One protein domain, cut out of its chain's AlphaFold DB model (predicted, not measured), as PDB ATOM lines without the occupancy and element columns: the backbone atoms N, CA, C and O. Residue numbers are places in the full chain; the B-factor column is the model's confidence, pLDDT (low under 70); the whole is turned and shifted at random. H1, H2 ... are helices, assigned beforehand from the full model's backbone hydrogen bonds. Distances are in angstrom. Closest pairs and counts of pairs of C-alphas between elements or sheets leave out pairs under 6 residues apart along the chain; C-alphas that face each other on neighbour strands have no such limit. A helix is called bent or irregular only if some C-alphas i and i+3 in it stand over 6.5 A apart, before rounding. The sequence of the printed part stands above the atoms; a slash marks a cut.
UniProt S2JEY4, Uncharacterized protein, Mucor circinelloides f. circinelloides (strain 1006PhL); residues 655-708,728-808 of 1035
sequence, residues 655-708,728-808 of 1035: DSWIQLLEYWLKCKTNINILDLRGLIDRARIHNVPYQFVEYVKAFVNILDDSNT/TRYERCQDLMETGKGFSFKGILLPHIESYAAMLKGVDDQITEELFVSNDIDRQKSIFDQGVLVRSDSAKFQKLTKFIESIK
ATOM      1  N   ASP A 655      50.238  59.028  45.450       73.50
ATOM      2  CA  ASP A 655      51.387  59.624  44.763       73.50
ATOM      3  C   ASP A 655      51.258  59.566  43.234       73.50
ATOM      4  O   ASP A 655      51.674  60.505  42.557       73.50
ATOM      5  N   SER A 656      50.638  58.523  42.672       69.12
ATOM      6  CA  SER A 656      50.339  58.443  41.232       69.12
ATOM      7  C   SER A 656      49.285  59.470  40.802       69.12
ATOM      8  O   SER A 656      49.422  60.106  39.757       69.12
ATOM      9  N   TRP A 657      48.253  59.689  41.625       81.00
ATOM     10  CA  TRP A 657      47.214  60.694  41.383       81.00
ATOM     11  C   TRP A 657      47.797  62.110  41.413       81.00
ATOM     12  O   TRP A 657      47.483  62.943  40.564       81.00
ATOM     13  N   ILE A 658      48.698  62.351  42.367       79.81
ATOM     14  CA  ILE A 658      49.480  63.581  42.512       79.81
ATOM     15  C   ILE A 658      50.395  63.795  41.297       79.81
ATOM     16  O   ILE A 658      50.359  64.869  40.699       79.81
ATOM     17  N   GLN A 659      51.157  62.778  40.878       73.00
ATOM     18  CA  GLN A 659      52.010  62.841  39.682       73.00
ATOM     19  C   GLN A 659      51.200  63.094  38.404       73.00
ATOM     20  O   GLN A 659      51.649  63.835  37.533       73.00
ATOM     21  N   LEU A 660      49.993  62.533  38.297       71.94
ATOM     22  CA  LEU A 660      49.087  62.778  37.176       71.94
ATOM     23  C   LEU A 660      48.536  64.211  37.173       71.94
ATOM     24  O   LEU A 660      48.496  64.848  36.118       71.94
ATOM     25  N   LEU A 661      48.155  64.739  38.340       80.25
ATOM     26  CA  LEU A 661      47.761  66.140  38.486       80.25
ATOM     27  C   LEU A 661      48.920  67.074  38.100       80.25
ATOM     28  O   LEU A 661      48.720  67.986  37.302       80.25
ATOM     29  N   GLU A 662      50.137  66.813  38.592       77.25
ATOM     30  CA  GLU A 662      51.344  67.544  38.189       77.25
ATOM     31  C   GLU A 662      51.611  67.455  36.683       77.25
ATOM     32  O   GLU A 662      51.889  68.475  36.057       77.25
ATOM     33  N   TYR A 663      51.524  66.262  36.088       71.31
ATOM     34  CA  TYR A 663      51.771  66.057  34.661       71.31
ATOM     35  C   TYR A 663      50.792  66.860  33.800       71.31
ATOM     36  O   TYR A 663      51.208  67.543  32.864       71.31
ATOM     37  N   TRP A 664      49.501  66.857  34.137       71.56
ATOM     38  CA  TRP A 664      48.518  67.665  33.413       71.56
ATOM     39  C   TRP A 664      48.727  69.166  33.627       71.56
ATOM     40  O   TRP A 664      48.663  69.908  32.651       71.56
ATOM     41  N   LEU A 665      49.039  69.606  34.851       73.00
ATOM     42  CA  LEU A 665      49.346  71.008  35.158       73.00
ATOM     43  C   LEU A 665      50.620  71.525  34.460       73.00
ATOM     44  O   LEU A 665      50.716  72.724  34.194       73.00
ATOM     45  N   LYS A 666      51.587  70.646  34.161       68.88
ATOM     46  CA  LYS A 666      52.884  70.996  33.551       68.88
ATOM     47  C   LYS A 666      52.933  70.832  32.030       68.88
ATOM     48  O   LYS A 666      53.552  71.660  31.367       68.88
ATOM     49  N   CYS A 667      52.341  69.767  31.485       50.34
ATOM     50  CA  CYS A 667      52.629  69.309  30.118       50.34
ATOM     51  C   CYS A 667      51.466  69.462  29.124       50.34
ATOM     52  O   CYS A 667      51.718  69.541  27.922       50.34
ATOM     53  N   LYS A 668      50.203  69.539  29.573       54.00
ATOM     54  CA  LYS A 668      49.072  69.831  28.671       54.00
ATOM     55  C   LYS A 668      48.912  71.344  28.502       54.00
ATOM     56  O   LYS A 668      48.460  72.020  29.421       54.00
ATOM     57  N   THR A 669      49.189  71.866  27.306       47.12
ATOM     58  CA  THR A 669      48.935  73.285  26.974       47.12
ATOM     59  C   THR A 669      47.450  73.644  27.062       47.12
ATOM     60  O   THR A 669      47.116  74.712  27.551       47.12
ATOM     61  N   ASN A 670      46.533  72.743  26.693       53.75
ATOM     62  CA  ASN A 670      45.106  72.891  27.001       53.75
ATOM     63  C   ASN A 670      44.641  71.762  27.933       53.75
ATOM     64  O   ASN A 670      44.394  70.633  27.506       53.75
ATOM     65  N   ILE A 671      44.520  72.079  29.224       59.34
ATOM     66  CA  ILE A 671      43.903  71.200  30.224       59.34
ATOM     67  C   ILE A 671      42.385  71.360  30.137       59.34
ATOM     68  O   ILE A 671      41.877  72.479  30.210       59.34
ATOM     69  N   ASN A 672      41.659  70.249  30.019       64.12
ATOM     70  CA  ASN A 672      40.198  70.212  29.967       64.12
ATOM     71  C   ASN A 672      39.596  70.069  31.384       64.12
ATOM     72  O   ASN A 672      39.979  69.177  32.140       64.12
ATOM     73  N   ILE A 673      38.617  70.901  31.749       70.50
ATOM     74  CA  ILE A 673      37.912  70.826  33.042       70.50
ATOM     75  C   ILE A 673      37.125  69.512  33.174       70.50
ATOM     76  O   ILE A 673      36.989  69.000  34.285       70.50
ATOM     77  N   LEU A 674      36.657  68.923  32.068       64.31
ATOM     78  CA  LEU A 674      36.039  67.592  32.095       64.31
ATOM     79  C   LEU A 674      37.069  66.504  32.449       64.31
ATOM     80  O   LEU A 674      36.759  65.631  33.257       64.31
ATOM     81  N   ASP A 675      38.301  66.598  31.931       66.94
ATOM     82  CA  ASP A 675      39.404  65.712  32.326       66.94
ATOM     83  C   ASP A 675      39.695  65.882  33.829       66.94
ATOM     84  O   ASP A 675      39.739  64.894  34.561       66.94
ATOM     85  N   LEU A 676      39.845  67.127  34.312       74.69
ATOM     86  CA  LEU A 676      40.123  67.426  35.727       74.69
ATOM     87  C   LEU A 676      39.009  66.948  36.669       74.69
ATOM     88  O   LEU A 676      39.310  66.417  37.738       74.69
ATOM     89  N   ARG A 677      37.734  67.063  36.278       79.06
ATOM     90  CA  ARG A 677      36.612  66.468  37.025       79.06
ATOM     91  C   ARG A 677      36.719  64.939  37.053       79.06
ATOM     92  O   ARG A 677      36.725  64.364  38.136       79.06
ATOM     93  N   GLY A 678      36.986  64.298  35.913       70.94
ATOM     94  CA  GLY A 678      37.263  62.855  35.839       70.94
ATOM     95  C   GLY A 678      38.552  62.394  36.551       70.94
ATOM     96  O   GLY A 678      38.758  61.193  36.745       70.94
ATOM     97  N   LEU A 679      39.434  63.313  36.954       76.62
ATOM     98  CA  LEU A 679      40.556  63.050  37.860       76.62
ATOM     99  C   LEU A 679      40.117  63.170  39.329       76.62
ATOM    100  O   LEU A 679      40.384  62.258  40.113       76.62
ATOM    101  N   ILE A 680      39.386  64.232  39.680       82.75
ATOM    102  CA  ILE A 680      38.777  64.450  41.005       82.75
ATOM    103  C   ILE A 680      37.874  63.278  41.414       82.75
ATOM    104  O   ILE A 680      38.016  62.764  42.521       82.75
ATOM    105  N   ASP A 681      36.999  62.805  40.525       76.25
ATOM    106  CA  ASP A 681      36.062  61.711  40.820       76.25
ATOM    107  C   ASP A 681      36.792  60.394  41.146       76.25
ATOM    108  O   ASP A 681      36.345  59.602  41.980       76.25
ATOM    109  N   ARG A 682      37.976  60.184  40.550       69.69
ATOM    110  CA  ARG A 682      38.847  59.033  40.834       69.69
ATOM    111  C   ARG A 682      39.662  59.180  42.120       69.69
ATOM    112  O   ARG A 682      40.137  58.167  42.627       69.69
ATOM    113  N   ALA A 683      39.798  60.375  42.696       78.38
ATOM    114  CA  ALA A 683      40.654  60.614  43.866       78.38
ATOM    115  C   ALA A 683      40.288  59.738  45.085       78.38
ATOM    116  O   ALA A 683      41.164  59.334  45.851       78.38
ATOM    117  N   ARG A 684      39.006  59.359  45.216       73.31
ATOM    118  CA  ARG A 684      38.519  58.400  46.227       73.31
ATOM    119  C   ARG A 684      39.112  56.995  46.062       73.31
ATOM    120  O   ARG A 684      39.327  56.318  47.061       73.31
ATOM    121  N   ILE A 685      39.357  56.550  44.829       65.50
ATOM    122  CA  ILE A 685      39.921  55.223  44.522       65.50
ATOM    123  C   ILE A 685      41.426  55.204  44.844       65.50
ATOM    124  O   ILE A 685      41.934  54.225  45.381       65.50
ATOM    125  N   HIS A 686      42.100  56.333  44.606       69.50
ATOM    126  CA  HIS A 686      43.524  56.557  44.877       69.50
ATOM    127  C   HIS A 686      43.844  56.885  46.357       69.50
ATOM    128  O   HIS A 686      44.975  57.236  46.687       69.50
ATOM    129  N   ASN A 687      42.861  56.802  47.265       75.56
ATOM    130  CA  ASN A 687      42.991  57.136  48.695       75.56
ATOM    131  C   ASN A 687      43.560  58.546  48.980       75.56
ATOM    132  O   ASN A 687      44.199  58.772  50.010       75.56
ATOM    133  N   VAL A 688      43.325  59.507  48.081       80.56
ATOM    134  CA  VAL A 688      43.821  60.883  48.227       80.56
ATOM    135  C   VAL A 688      43.147  61.554  49.435       80.56
ATOM    136  O   VAL A 688      41.920  61.464  49.560       80.56
ATOM    137  N   PRO A 689      43.887  62.255  50.319       83.31
ATOM    138  CA  PRO A 689      43.301  62.934  51.472       83.31
ATOM    139  C   PRO A 689      42.176  63.890  51.067       83.31
ATOM    140  O   PRO A 689      42.394  64.817  50.289       83.31
ATOM    141  N   TYR A 690      40.983  63.692  51.636       81.69
ATOM    142  CA  TYR A 690      39.757  64.424  51.287       81.69
ATOM    143  C   TYR A 690      39.955  65.949  51.217       81.69
ATOM    144  O   TYR A 690      39.536  66.584  50.256       81.69
ATOM    145  N   GLN A 691      40.688  66.523  52.176       80.81
ATOM    146  CA  GLN A 691      41.006  67.955  52.216       80.81
ATOM    147  C   GLN A 691      41.758  68.448  50.964       80.81
ATOM    148  O   GLN A 691      41.489  69.546  50.487       80.81
ATOM    149  N   PHE A 692      42.660  67.639  50.397       83.81
ATOM    150  CA  PHE A 692      43.369  67.972  49.159       83.81
ATOM    151  C   PHE A 692      42.481  67.782  47.918       83.81
ATOM    152  O   PHE A 692      42.583  68.554  46.968       83.81
ATOM    153  N   VAL A 693      41.542  66.828  47.943       84.50
ATOM    154  CA  VAL A 693      40.528  66.687  46.883       84.50
ATOM    155  C   VAL A 693      39.602  67.908  46.849       84.50
ATOM    156  O   VAL A 693      39.364  68.457  45.775       84.50
ATOM    157  N   GLU A 694      39.135  68.387  48.006       83.50
ATOM    158  CA  GLU A 694      38.351  69.628  48.097       83.50
ATOM    159  C   GLU A 694      39.171  70.872  47.715       83.50
ATOM    160  O   GLU A 694      38.651  71.761  47.046       83.50
ATOM    161  N   TYR A 695      40.469  70.908  48.032       85.19
ATOM    162  CA  TYR A 695      41.381  71.972  47.594       85.19
ATOM    163  C   TYR A 695      41.483  72.066  46.059       85.19
ATOM    164  O   TYR A 695      41.358  73.151  45.484       85.19
ATOM    165  N   VAL A 696      41.633  70.925  45.376       85.06
ATOM    166  CA  VAL A 696      41.668  70.861  43.902       85.06
ATOM    167  C   VAL A 696      40.287  71.168  43.300       85.06
ATOM    168  O   VAL A 696      40.201  71.933  42.336       85.06
ATOM    169  N   LYS A 697      39.192  70.662  43.889       85.88
ATOM    170  CA  LYS A 697      37.812  71.013  43.496       85.88
ATOM    171  C   LYS A 697      37.542  72.512  43.585       85.88
ATOM    172  O   LYS A 697      36.950  73.067  42.661       85.88
ATOM    173  N   ALA A 698      37.965  73.166  44.666       84.44
ATOM    174  CA  ALA A 698      37.768  74.599  44.861       84.44
ATOM    175  C   ALA A 698      38.425  75.407  43.732       84.44
ATOM    176  O   ALA A 698      37.771  76.273  43.150       84.44
ATOM    177  N   PHE A 699      39.656  75.063  43.337       84.75
ATOM    178  CA  PHE A 699      40.309  75.692  42.186       84.75
ATOM    179  C   PHE A 699      39.559  75.432  40.869       84.75
ATOM    180  O   PHE A 699      39.268  76.374  40.133       84.75
ATOM    181  N   VAL A 700      39.165  74.185  40.592       83.38
ATOM    182  CA  VAL A 700      38.402  73.844  39.374       83.38
ATOM    183  C   VAL A 700      37.059  74.589  39.317       83.38
ATOM    184  O   VAL A 700      36.674  75.070  38.254       83.38
ATOM    185  N   ASN A 701      36.379  74.774  40.451       82.31
ATOM    186  CA  ASN A 701      35.132  75.541  40.529       82.31
ATOM    187  C   ASN A 701      35.347  77.061  40.380       82.31
ATOM    188  O   ASN A 701      34.480  77.743  39.828       82.31
ATOM    189  N   ILE A 702      36.497  77.599  40.808       82.00
ATOM    190  CA  ILE A 702      36.898  78.988  40.516       82.00
ATOM    191  C   ILE A 702      37.122  79.184  39.007       82.00
ATOM    192  O   ILE A 702      36.745  80.229  38.480       82.00
ATOM    193  N   LEU A 703      37.663  78.190  38.294       77.19
ATOM    194  CA  LEU A 703      37.842  78.252  36.838       77.19
ATOM    195  C   LEU A 703      36.506  78.130  36.077       77.19
ATOM    196  O   LEU A 703      36.199  78.978  35.229       77.19
ATOM    197  N   ASP A 704      35.708  77.105  36.392       71.88
ATOM    198  CA  ASP A 704      34.589  76.608  35.571       71.88
ATOM    199  C   ASP A 704      33.370  77.541  35.442       71.88
ATOM    200  O   ASP A 704      32.650  77.431  34.456       71.88
ATOM    201  N   ASP A 705      33.189  78.506  36.352       62.34
ATOM    202  CA  ASP A 705      32.008  79.403  36.437       62.34
ATOM    203  C   ASP A 705      30.724  78.761  37.008       62.34
ATOM    204  O   ASP A 705      29.630  79.314  36.913       62.34
ATOM    205  N   SER A 706      30.852  77.608  37.673       47.69
ATOM    206  CA  SER A 706      29.749  76.917  38.359       47.69
ATOM    207  C   SER A 706      29.317  77.619  39.664       47.69
ATOM    208  O   SER A 706      29.472  77.070  40.752       47.69
ATOM    209  N   ASN A 707      28.760  78.834  39.568       44.03
ATOM    210  CA  ASN A 707      28.108  79.548  40.686       44.03
ATOM    211  C   ASN A 707      26.589  79.759  40.472       44.03
ATOM    212  O   ASN A 707      25.948  80.599  41.105       44.03
ATOM    213  N   THR A 708      25.988  78.981  39.568       38.59
ATOM    214  CA  THR A 708      24.537  78.795  39.435       38.59
ATOM    215  C   THR A 708      24.098  77.635  40.333       38.59
ATOM    216  O   THR A 708      24.320  76.471  40.018       38.59
ATOM    217  N   THR A 728      34.591  87.899  44.429       84.00
ATOM    218  CA  THR A 728      35.120  87.710  43.066       84.00
ATOM    219  C   THR A 728      35.947  86.424  42.929       84.00
ATOM    220  O   THR A 728      36.219  85.719  43.905       84.00
ATOM    221  N   ARG A 729      36.385  86.083  41.710       84.56
ATOM    222  CA  ARG A 729      37.379  85.022  41.455       84.56
ATOM    223  C   ARG A 729      38.722  85.339  42.105       84.56
ATOM    224  O   ARG A 729      39.352  84.428  42.627       84.56
ATOM    225  N   TYR A 730      39.141  86.607  42.102       86.56
ATOM    226  CA  TYR A 730      40.413  87.023  42.697       86.56
ATOM    227  C   TYR A 730      40.411  86.822  44.220       86.56
ATOM    228  O   TYR A 730      41.307  86.166  44.743       86.56
ATOM    229  N   GLU A 731      39.363  87.276  44.912       84.44
ATOM    230  CA  GLU A 731      39.211  87.071  46.363       84.44
ATOM    231  C   GLU A 731      39.108  85.576  46.707       84.44
ATOM    232  O   GLU A 731      39.815  85.099  47.591       84.44
ATOM    233  N   ARG A 732      38.348  84.788  45.932       87.25
ATOM    234  CA  ARG A 732      38.295  83.323  46.106       87.25
ATOM    235  C   ARG A 732      39.641  82.632  45.857       87.25
ATOM    236  O   ARG A 732      39.925  81.620  46.494       87.25
ATOM    237  N   CYS A 733      40.494  83.159  44.975       85.19
ATOM    238  CA  CYS A 733      41.878  82.698  44.857       85.19
ATOM    239  C   CYS A 733      42.708  83.056  46.098       85.19
ATOM    240  O   CYS A 733      43.504  82.226  46.528       85.19
ATOM    241  N   GLN A 734      42.528  84.241  46.693       86.50
ATOM    242  CA  GLN A 734      43.226  84.629  47.927       86.50
ATOM    243  C   GLN A 734      42.839  83.723  49.105       86.50
ATOM    244  O   GLN A 734      43.729  83.149  49.736       86.50
ATOM    245  N   ASP A 735      41.543  83.494  49.322       85.44
ATOM    246  CA  ASP A 735      41.030  82.568  50.343       85.44
ATOM    247  C   ASP A 735      41.543  81.133  50.134       85.44
ATOM    248  O   ASP A 735      41.857  80.421  51.093       85.44
ATOM    249  N   LEU A 736      41.686  80.698  48.876       84.75
ATOM    250  CA  LEU A 736      42.249  79.389  48.560       84.75
ATOM    251  C   LEU A 736      43.765  79.336  48.822       84.75
ATOM    252  O   LEU A 736      44.250  78.349  49.375       84.75
ATOM    253  N   MET A 737      44.530  80.385  48.504       85.06
ATOM    254  CA  MET A 737      45.956  80.475  48.865       85.06
ATOM    255  C   MET A 737      46.165  80.490  50.391       85.06
ATOM    256  O   MET A 737      47.112  79.879  50.887       85.06
ATOM    257  N   GLU A 738      45.264  81.129  51.143       81.56
ATOM    258  CA  GLU A 738      45.231  81.116  52.611       81.56
ATOM    259  C   GLU A 738      44.932  79.704  53.151       81.56
ATOM    260  O   GLU A 738      45.721  79.150  53.920       81.56
ATOM    261  N   THR A 739      43.855  79.076  52.670       76.81
ATOM    262  CA  THR A 739      43.440  77.708  53.042       76.81
ATOM    263  C   THR A 739      44.528  76.676  52.723       76.81
ATOM    264  O   THR A 739      44.779  75.756  53.504       76.81
ATOM    265  N   GLY A 740      45.245  76.856  51.609       70.19
ATOM    266  CA  GLY A 740      46.329  75.976  51.171       70.19
ATOM    267  C   GLY A 740      47.530  75.908  52.118       70.19
ATOM    268  O   GLY A 740      48.338  74.986  52.004       70.19
ATOM    269  N   LYS A 741      47.669  76.837  53.075       67.88
ATOM    270  CA  LYS A 741      48.847  76.928  53.957       67.88
ATOM    271  C   LYS A 741      49.095  75.658  54.783       67.88
ATOM    272  O   LYS A 741      50.265  75.361  55.046       67.88
ATOM    273  N   GLY A 742      48.043  74.913  55.135       63.09
ATOM    274  CA  GLY A 742      48.101  73.728  56.001       63.09
ATOM    275  C   GLY A 742      48.387  72.379  55.324       63.09
ATOM    276  O   GLY A 742      48.622  71.405  56.035       63.09
ATOM    277  N   PHE A 743      48.384  72.282  53.989       69.69
ATOM    278  CA  PHE A 743      48.502  70.987  53.296       69.69
ATOM    279  C   PHE A 743      49.939  70.645  52.879       69.69
ATOM    280  O   PHE A 743      50.681  71.502  52.396       69.69
ATOM    281  N   SER A 744      50.302  69.362  52.977       68.25
ATOM    282  CA  SER A 744      51.583  68.813  52.497       68.25
ATOM    283  C   SER A 744      51.803  69.047  50.999       68.25
ATOM    284  O   SER A 744      52.901  69.393  50.576       68.25
ATOM    285  N   PHE A 745      50.743  68.911  50.200       68.12
ATOM    286  CA  PHE A 745      50.792  68.941  48.734       68.12
ATOM    287  C   PHE A 745      50.583  70.340  48.123       68.12
ATOM    288  O   PHE A 745      50.422  70.476  46.911       68.12
ATOM    289  N   LYS A 746      50.589  71.407  48.937       69.94
ATOM    290  CA  LYS A 746      50.247  72.771  48.487       69.94
ATOM    291  C   LYS A 746      51.113  73.290  47.335       69.94
ATOM    292  O   LYS A 746      50.588  73.942  46.440       69.94
ATOM    293  N   GLY A 747      52.405  72.947  47.311       73.31
ATOM    294  CA  GLY A 747      53.363  73.407  46.293       73.31
ATOM    295  C   GLY A 747      53.068  72.949  44.859       73.31
ATOM    296  O   GLY A 747      53.695  73.447  43.932       73.31
ATOM    297  N   ILE A 748      52.113  72.034  44.676       79.06
ATOM    298  CA  ILE A 748      51.697  71.504  43.372       79.06
ATOM    299  C   ILE A 748      50.683  72.421  42.692       79.06
ATOM    300  O   ILE A 748      50.804  72.707  41.505       79.06
ATOM    301  N   LEU A 749      49.685  72.894  43.442       80.50
ATOM    302  CA  LEU A 749      48.591  73.704  42.900       80.50
ATOM    303  C   LEU A 749      48.802  75.205  43.141       80.50
ATOM    304  O   LEU A 749      48.363  76.020  42.331       80.50
ATOM    305  N   LEU A 750      49.504  75.573  44.221       83.56
ATOM    306  CA  LEU A 750      49.728  76.964  44.616       83.56
ATOM    307  C   LEU A 750      50.329  77.836  43.491       83.56
ATOM    308  O   LEU A 750      49.735  78.879  43.233       83.56
ATOM    309  N   PRO A 751      51.367  77.418  42.730       83.88
ATOM    310  CA  PRO A 751      51.913  78.242  41.643       83.88
ATOM    311  C   PRO A 751      50.898  78.541  40.526       83.88
ATOM    312  O   PRO A 751      50.955  79.588  39.881       83.88
ATOM    313  N   HIS A 752      49.939  77.637  40.301       83.44
ATOM    314  CA  HIS A 752      48.883  77.811  39.301       83.44
ATOM    315  C   HIS A 752      47.765  78.733  39.813       83.44
ATOM    316  O   HIS A 752      47.232  79.529  39.038       83.44
ATOM    317  N   ILE A 753      47.457  78.686  41.116       83.44
ATOM    318  CA  ILE A 753      46.535  79.630  41.769       83.44
ATOM    319  C   ILE A 753      47.147  81.038  41.792       83.44
ATOM    320  O   ILE A 753      46.475  81.993  41.406       83.44
ATOM    321  N   GLU A 754      48.420  81.167  42.178       84.69
ATOM    322  CA  GLU A 754      49.173  82.430  42.191       84.69
ATOM    323  C   GLU A 754      49.237  83.058  40.792       84.69
ATOM    324  O   GLU A 754      48.922  84.237  40.629       84.69
ATOM    325  N   SER A 755      49.557  82.263  39.764       85.06
ATOM    326  CA  SER A 755      49.575  82.709  38.364       85.06
ATOM    327  C   SER A 755      48.196  83.184  37.879       85.06
ATOM    328  O   SER A 755      48.078  84.261  37.290       85.06
ATOM    329  N   TYR A 756      47.121  82.442  38.180       85.50
ATOM    330  CA  TYR A 756      45.762  82.843  37.799       85.50
ATOM    331  C   TYR A 756      45.287  84.102  38.546       85.50
ATOM    332  O   TYR A 756      44.723  85.009  37.928       85.50
ATOM    333  N   ALA A 757      45.587  84.220  39.843       85.50
ATOM    334  CA  ALA A 757      45.306  85.419  40.631       85.50
ATOM    335  C   ALA A 757      46.079  86.646  40.112       85.50
ATOM    336  O   ALA A 757      45.507  87.733  40.006       85.50
ATOM    337  N   ALA A 758      47.349  86.474  39.728       86.50
ATOM    338  CA  ALA A 758      48.161  87.532  39.130       86.50
ATOM    339  C   ALA A 758      47.603  87.998  37.774       86.50
ATOM    340  O   ALA A 758      47.569  89.201  37.519       86.50
ATOM    341  N   MET A 759      47.103  87.085  36.934       85.19
ATOM    342  CA  MET A 759      46.441  87.438  35.669       85.19
ATOM    343  C   MET A 759      45.118  88.189  35.884       85.19
ATOM    344  O   MET A 759      44.893  89.216  35.243       85.19
ATOM    345  N   LEU A 760      44.268  87.736  36.815       85.56
ATOM    346  CA  LEU A 760      43.034  88.444  37.188       85.56
ATOM    347  C   LEU A 760      43.327  89.869  37.683       85.56
ATOM    348  O   LEU A 760      42.700  90.828  37.223       85.56
ATOM    349  N   LYS A 761      44.317  90.019  38.572       89.31
ATOM    350  CA  LYS A 761      44.736  91.325  39.090       89.31
ATOM    351  C   LYS A 761      45.355  92.204  38.003       89.31
ATOM    352  O   LYS A 761      45.045  93.386  37.939       89.31
ATOM    353  N   GLY A 762      46.178  91.637  37.121       88.81
ATOM    354  CA  GLY A 762      46.810  92.353  36.012       88.81
ATOM    355  C   GLY A 762      45.812  92.941  35.010       88.81
ATOM    356  O   GLY A 762      46.100  93.968  34.400       88.81
ATOM    357  N   VAL A 763      44.621  92.350  34.868       87.38
ATOM    358  CA  VAL A 763      43.505  92.978  34.139       87.38
ATOM    359  C   VAL A 763      42.872  94.098  34.967       87.38
ATOM    360  O   VAL A 763      42.676  95.194  34.453       87.38
ATOM    361  N   ASP A 764      42.569  93.864  36.246       88.38
ATOM    362  CA  ASP A 764      41.880  94.850  37.090       88.38
ATOM    363  C   ASP A 764      42.725  96.109  37.393       88.38
ATOM    364  O   ASP A 764      42.192  97.220  37.456       88.38
ATOM    365  N   ASP A 765      44.045  95.964  37.517       90.19
ATOM    366  CA  ASP A 765      45.003  97.067  37.680       90.19
ATOM    367  C   ASP A 765      45.129  97.923  36.396       90.19
ATOM    368  O   ASP A 765      45.430  99.113  36.484       90.19
ATOM    369  N   GLN A 766      44.851  97.365  35.206       88.50
ATOM    370  CA  GLN A 766      44.824  98.118  33.938       88.50
ATOM    371  C   GLN A 766      43.550  98.966  33.751       88.50
ATOM    372  O   GLN A 766      43.541  99.870  32.912       88.50
ATOM    373  N   ILE A 767      42.479  98.701  34.508       87.75
ATOM    374  CA  ILE A 767      41.196  99.406  34.382       87.75
ATOM    375  C   ILE A 767      41.165 100.588  35.358       87.75
ATOM    376  O   ILE A 767      40.679 100.489  36.484       87.75
ATOM    377  N   THR A 768      41.699 101.728  34.923       87.25
ATOM    378  CA  THR A 768      41.653 103.002  35.660       87.25
ATOM    379  C   THR A 768      40.459 103.858  35.225       87.25
ATOM    380  O   THR A 768      39.886 103.643  34.159       87.25
ATOM    381  N   GLU A 769      40.086 104.878  36.005       81.88
ATOM    382  CA  GLU A 769      39.083 105.865  35.556       81.88
ATOM    383  C   GLU A 769      39.558 106.643  34.312       81.88
ATOM    384  O   GLU A 769      38.761 106.949  33.429       81.88
ATOM    385  N   GLU A 770      40.870 106.866  34.180       81.69
ATOM    386  CA  GLU A 770      41.487 107.459  32.985       81.69
ATOM    387  C   GLU A 770      41.238 106.625  31.719       81.69
ATOM    388  O   GLU A 770      41.047 107.198  30.647       81.69
ATOM    389  N   LEU A 771      41.171 105.289  31.824       84.44
ATOM    390  CA  LEU A 771      40.872 104.416  30.684       84.44
ATOM    391  C   LEU A 771      39.497 104.733  30.077       84.44
ATOM    392  O   LEU A 771      39.375 104.751  28.854       84.44
ATOM    393  N   PHE A 772      38.491 105.038  30.906       80.19
ATOM    394  CA  PHE A 772      37.135 105.398  30.462       80.19
ATOM    395  C   PHE A 772      37.030 106.821  29.892       80.19
ATOM    396  O   PHE A 772      36.110 107.100  29.126       80.19
ATOM    397  N   VAL A 773      37.949 107.717  30.268       78.19
ATOM    398  CA  VAL A 773      38.033 109.092  29.737       78.19
ATOM    399  C   VAL A 773      38.895 109.149  28.467       78.19
ATOM    400  O   VAL A 773      38.718 110.036  27.632       78.19
ATOM    401  N   SER A 774      39.816 108.198  28.288       76.31
ATOM    402  CA  SER A 774      40.621 108.082  27.074       76.31
ATOM    403  C   SER A 774      39.765 107.708  25.858       76.31
ATOM    404  O   SER A 774      38.869 106.871  25.939       76.31
ATOM    405  N   ASN A 775      40.087 108.285  24.700       73.75
ATOM    406  CA  ASN A 775      39.447 107.950  23.420       73.75
ATOM    407  C   ASN A 775      40.133 106.747  22.721       73.75
ATOM    408  O   ASN A 775      40.010 106.565  21.511       73.75
ATOM    409  N   ASP A 776      40.908 105.958  23.476       83.38
ATOM    410  CA  ASP A 776      41.737 104.844  23.000       83.38
ATOM    411  C   ASP A 776      40.930 103.536  22.998       83.38
ATOM    412  O   ASP A 776      41.046 102.666  23.869       83.38
ATOM    413  N   ILE A 777      40.053 103.434  21.998       82.50
ATOM    414  CA  ILE A 777      39.112 102.322  21.833       82.50
ATOM    415  C   ILE A 777      39.840 100.976  21.676       82.50
ATOM    416  O   ILE A 777      39.326  99.944  22.108       82.50
ATOM    417  N   ASP A 778      41.034 100.953  21.085       82.50
ATOM    418  CA  ASP A 778      41.749  99.702  20.818       82.50
ATOM    419  C   ASP A 778      42.510  99.192  22.049       82.50
ATOM    420  O   ASP A 778      42.507  97.983  22.306       82.50
ATOM    421  N   ARG A 779      43.028 100.081  22.908       85.19
ATOM    422  CA  ARG A 779      43.486  99.699  24.255       85.19
ATOM    423  C   ARG A 779      42.333  99.221  25.139       85.19
ATOM    424  O   ARG A 779      42.483  98.213  25.829       85.19
ATOM    425  N   GLN A 780      41.176  99.885  25.088       86.44
ATOM    426  CA  GLN A 780      39.970  99.456  25.813       86.44
ATOM    427  C   GLN A 780      39.508  98.056  25.371       86.44
ATOM    428  O   GLN A 780      39.243  97.210  26.227       86.44
ATOM    429  N   LYS A 781      39.478  97.775  24.057       85.19
ATOM    430  CA  LYS A 781      39.224  96.425  23.515       85.19
ATOM    431  C   LYS A 781      40.284  95.420  23.962       85.19
ATOM    432  O   LYS A 781      39.920  94.337  24.393       85.19
ATOM    433  N   SER A 782      41.572  95.767  23.911       88.19
ATOM    434  CA  SER A 782      42.651  94.851  24.307       88.19
ATOM    435  C   SER A 782      42.534  94.421  25.774       88.19
ATOM    436  O   SER A 782      42.639  93.234  26.078       88.19
ATOM    437  N   ILE A 783      42.248  95.361  26.683       87.12
ATOM    438  CA  ILE A 783      42.025  95.066  28.109       87.12
ATOM    439  C   ILE A 783      40.715  94.281  28.303       87.12
ATOM    440  O   ILE A 783      40.660  93.367  29.127       87.12
ATOM    441  N   PHE A 784      39.676  94.577  27.513       86.75
ATOM    442  CA  PHE A 784      38.436  93.800  27.504       86.75
ATOM    443  C   PHE A 784      38.680  92.339  27.084       86.75
ATOM    444  O   PHE A 784      38.293  91.428  27.812       86.75
ATOM    445  N   ASP A 785      39.379  92.102  25.974       82.94
ATOM    446  CA  ASP A 785      39.671  90.762  25.450       82.94
ATOM    447  C   ASP A 785      40.601  89.967  26.386       82.94
ATOM    448  O   ASP A 785      40.387  88.769  26.590       82.94
ATOM    449  N   GLN A 786      41.579  90.625  27.030       84.25
ATOM    450  CA  GLN A 786      42.367  90.036  28.124       84.25
ATOM    451  C   GLN A 786      41.463  89.604  29.292       84.25
ATOM    452  O   GLN A 786      41.577  88.480  29.784       84.25
ATOM    453  N   GLY A 787      40.534  90.464  29.718       82.12
ATOM    454  CA  GLY A 787      39.601  90.172  30.808       82.12
ATOM    455  C   GLY A 787      38.590  89.067  30.494       82.12
ATOM    456  O   GLY A 787      38.308  88.242  31.366       82.12
ATOM    457  N   VAL A 788      38.112  88.983  29.248       79.94
ATOM    458  CA  VAL A 788      37.298  87.856  28.756       79.94
ATOM    459  C   VAL A 788      38.105  86.557  28.791       79.94
ATOM    460  O   VAL A 788      37.599  85.544  29.275       79.94
ATOM    461  N   LEU A 789      39.365  86.582  28.338       76.81
ATOM    462  CA  LEU A 789      40.250  85.412  28.315       76.81
ATOM    463  C   LEU A 789      40.486  84.832  29.720       76.81
ATOM    464  O   LEU A 789      40.391  83.619  29.903       76.81
ATOM    465  N   VAL A 790      40.739  85.682  30.720       78.50
ATOM    466  CA  VAL A 790      40.961  85.246  32.117       78.50
ATOM    467  C   VAL A 790      39.663  85.051  32.915       78.50
ATOM    468  O   VAL A 790      39.719  84.621  34.069       78.50
ATOM    469  N   ARG A 791      38.497  85.326  32.310       80.19
ATOM    470  CA  ARG A 791      37.161  85.289  32.936       80.19
ATOM    471  C   ARG A 791      37.026  86.227  34.147       80.19
ATOM    472  O   ARG A 791      36.493  85.819  35.174       80.19
ATOM    473  N   SER A 792      37.517  87.464  34.053       82.81
ATOM    474  CA  SER A 792      37.408  88.433  35.154       82.81
ATOM    475  C   SER A 792      35.944  88.722  35.514       82.81
ATOM    476  O   SER A 792      35.115  88.961  34.637       82.81
ATOM    477  N   ASP A 793      35.624  88.718  36.809       85.50
ATOM    478  CA  ASP A 793      34.303  89.043  37.362       85.50
ATOM    479  C   ASP A 793      34.297  90.355  38.176       85.50
ATOM    480  O   ASP A 793      33.279  90.703  38.781       85.50
ATOM    481  N   SER A 794      35.400  91.116  38.162       87.00
ATOM    482  CA  SER A 794      35.564  92.325  38.980       87.00
ATOM    483  C   SER A 794      34.574  93.444  38.631       87.00
ATOM    484  O   SER A 794      34.130  93.595  37.489       87.00
ATOM    485  N   ALA A 795      34.262  94.302  39.607       85.88
ATOM    486  CA  ALA A 795      33.371  95.444  39.396       85.88
ATOM    487  C   ALA A 795      33.900  96.429  38.330       85.88
ATOM    488  O   ALA A 795      33.110  96.982  37.559       85.88
ATOM    489  N   LYS A 796      35.227  96.610  38.235       88.56
ATOM    490  CA  LYS A 796      35.850  97.437  37.190       88.56
ATOM    491  C   LYS A 796      35.698  96.797  35.809       88.56
ATOM    492  O   LYS A 796      35.336  97.482  34.853       88.56
ATOM    493  N   PHE A 797      35.904  95.482  35.703       88.38
ATOM    494  CA  PHE A 797      35.716  94.760  34.448       88.38
ATOM    495  C   PHE A 797      34.249  94.767  33.999       88.38
ATOM    496  O   PHE A 797      33.968  95.053  32.840       88.38
ATOM    497  N   GLN A 798      33.290  94.596  34.914       86.50
ATOM    498  CA  GLN A 798      31.863  94.747  34.602       86.50
ATOM    499  C   GLN A 798      31.500  96.161  34.102       86.50
ATOM    500  O   GLN A 798      30.613  96.306  33.256       86.50
ATOM    501  N   LYS A 799      32.181  97.207  34.595       87.62
ATOM    502  CA  LYS A 799      32.056  98.585  34.086       87.62
ATOM    503  C   LYS A 799      32.644  98.713  32.672       87.62
ATOM    504  O   LYS A 799      31.993  99.309  31.815       87.62
ATOM    505  N   LEU A 800      33.804  98.103  32.399       86.38
ATOM    506  CA  LEU A 800      34.412  98.050  31.060       86.38
ATOM    507  C   LEU A 800      33.538  97.291  30.050       86.38
ATOM    508  O   LEU A 800      33.315  97.794  28.953       86.38
ATOM    509  N   THR A 801      32.969  96.143  30.425       86.88
ATOM    510  CA  THR A 801      32.039  95.373  29.581       86.88
ATOM    511  C   THR A 801      30.848  96.222  29.143       86.88
ATOM    512  O   THR A 801      30.621  96.375  27.945       86.88
ATOM    513  N   LYS A 802      30.154  96.868  30.089       87.19
ATOM    514  CA  LYS A 802      29.002  97.743  29.792       87.19
ATOM    515  C   LYS A 802      29.375  98.949  28.924       87.19
ATOM    516  O   LYS A 802      28.563  99.396  28.121       87.19
ATOM    517  N   PHE A 803      30.592  99.470  29.075       84.88
ATOM    518  CA  PHE A 803      31.119 100.567  28.260       84.88
ATOM    519  C   PHE A 803      31.417 100.120  26.817       84.88
ATOM    520  O   PHE A 803      30.987 100.755  25.860       84.88
ATOM    521  N   ILE A 804      32.063  98.965  26.635       84.81
ATOM    522  CA  ILE A 804      32.282  98.358  25.312       84.81
ATOM    523  C   ILE A 804      30.947  97.986  24.636       84.81
ATOM    524  O   ILE A 804      30.805  98.135  23.421       84.81
ATOM    525  N   GLU A 805      29.953  97.525  25.397       83.06
ATOM    526  CA  GLU A 805      28.593  97.267  24.907       83.06
ATOM    527  C   GLU A 805      27.860  98.554  24.497       83.06
ATOM    528  O   GLU A 805      27.217  98.568  23.445       83.06
ATOM    529  N   SER A 806      27.995  99.653  25.248       80.94
ATOM    530  CA  SER A 806      27.377 100.934  24.878       80.94
ATOM    531  C   SER A 806      28.024 101.564  23.638       80.94
ATOM    532  O   SER A 806      27.306 102.116  22.801       80.94
ATOM    533  N   ILE A 807      29.339 101.402  23.441       78.25
ATOM    534  CA  ILE A 807      30.027 101.773  22.190       78.25
ATOM    535  C   ILE A 807      29.471 100.958  21.011       78.25
ATOM    536  O   ILE A 807      29.076 101.532  19.996       78.25
ATOM    537  N   LYS A 808      29.343  99.630  21.158       72.19
ATOM    538  CA  LYS A 808      28.744  98.750  20.130       72.19
ATOM    539  C   LYS A 808      27.286  99.107  19.800       72.19
ATOM    540  O   LYS A 808      26.836  98.824  18.694       72.19
TER     541      LYS A 808
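What this domain is: This is residues 655 to 708 and 728 to 808 of the 1035 residues of an uncharacterized protein of Mucor circinelloides f. circinelloides (strain 1006PhL) (UniProt S2JEY4). An elongated, loose body has the long helix H5 running from one group of helices to another: at its first end H3, H4 and H5 form an up-and-down bundle, with H2 packed beside H3 and H1 loosely near H2 and H5. At the other end of H5 the backbone folds back through short H6 into H7, which packs on the last part of H5, residues 756 to 763, and H8 packs on H7 at a steep angle. The printed part has 135 residues with eight named helices, H1 to H8 in order, and no named strand, and the class is all helix. The radius of gyration of the C-alphas is 17.5 A, loose, and the spans are 56 by 29 by 26 A.

How they stand to each other: Begin at the hub H5, residues 746 to 764, which touches three helices. H4, residues 729 to 742, touches it at a shallow tilt of 23 degrees, opposite ways, a helical hairpin whose closest C-alphas, those of Tyr 730 and Ala 757, are 5.5 A apart. H3, residues 690 to 704, touches H4, closest at the C-alphas of Ile 702 and Arg 729, 6.1 A. H2, residues 673 to 680, forms a helical hairpin with H3, closest at the C-alphas of Ile 680 and Val 693, 6.5 A. H1, residues 655 to 667, is close to H5 but not clearly touching, closest at the C-alphas of Glu 662 and Ile 748, 6.5 A. Now look at the other end: residues 756 to 763 of H5 touch H7, residues 777 to 790, closest at the C-alphas of Val 763 and Gly 787, 5.8 A. H8, residues 795 to 808, touches H7 at a steep tilt of 51 degrees, closest at the C-alphas of Phe 784 and Leu 800, 6.8 A. H8 and H5 only just touch, only at their ends, with 3 pairs of C-alphas within 8 A, the closest those of Asp 764 and Lys 796, 6.6 A. H6, residues 769 to 773, is close to H7 but not clearly touching, closest at the C-alphas of Leu 771 and Gln 780, 7.0 A. Every O i to N i+4 pair is within hydrogen-bond range in H1, H2, H3, H6, H7 and H8; H4 has 8 of 10 and H5 13 of 15.

Where its parts are: Find C-alpha 746 at (50.247, 72.771, 48.487); from there H5 runs 26.2 A to C-alpha 764. H4 measures 21.3 A, H3 20.5 A, H8 20.1 A and H7 20.0 A. H4 and H5 are only just irregular: C-alphas 739 and 742 are 6.8 A apart, C-alphas 748 and 751 7.0 A. H1 begins at C-alpha 655, (51.387, 59.624, 44.763), and H8 ends at C-alpha 808, (28.744, 98.750, 20.130).

The domain as a whole: The two C-alphas farthest apart, those of Asn 687 and Asn 775, are 56.9 A apart. Residues 709 to 727 are not printed, and C-alphas 708 and 728 are 14.3 A apart across this cut, in the link from H3 to H4. Of the links that are printed whole, H2 to H3 is short and the others are tight. Mean pLDDT of the printed part is 78.5; 23 residues are under 70, among them residues 666 to 672, 705 to 708 and 741 to 746.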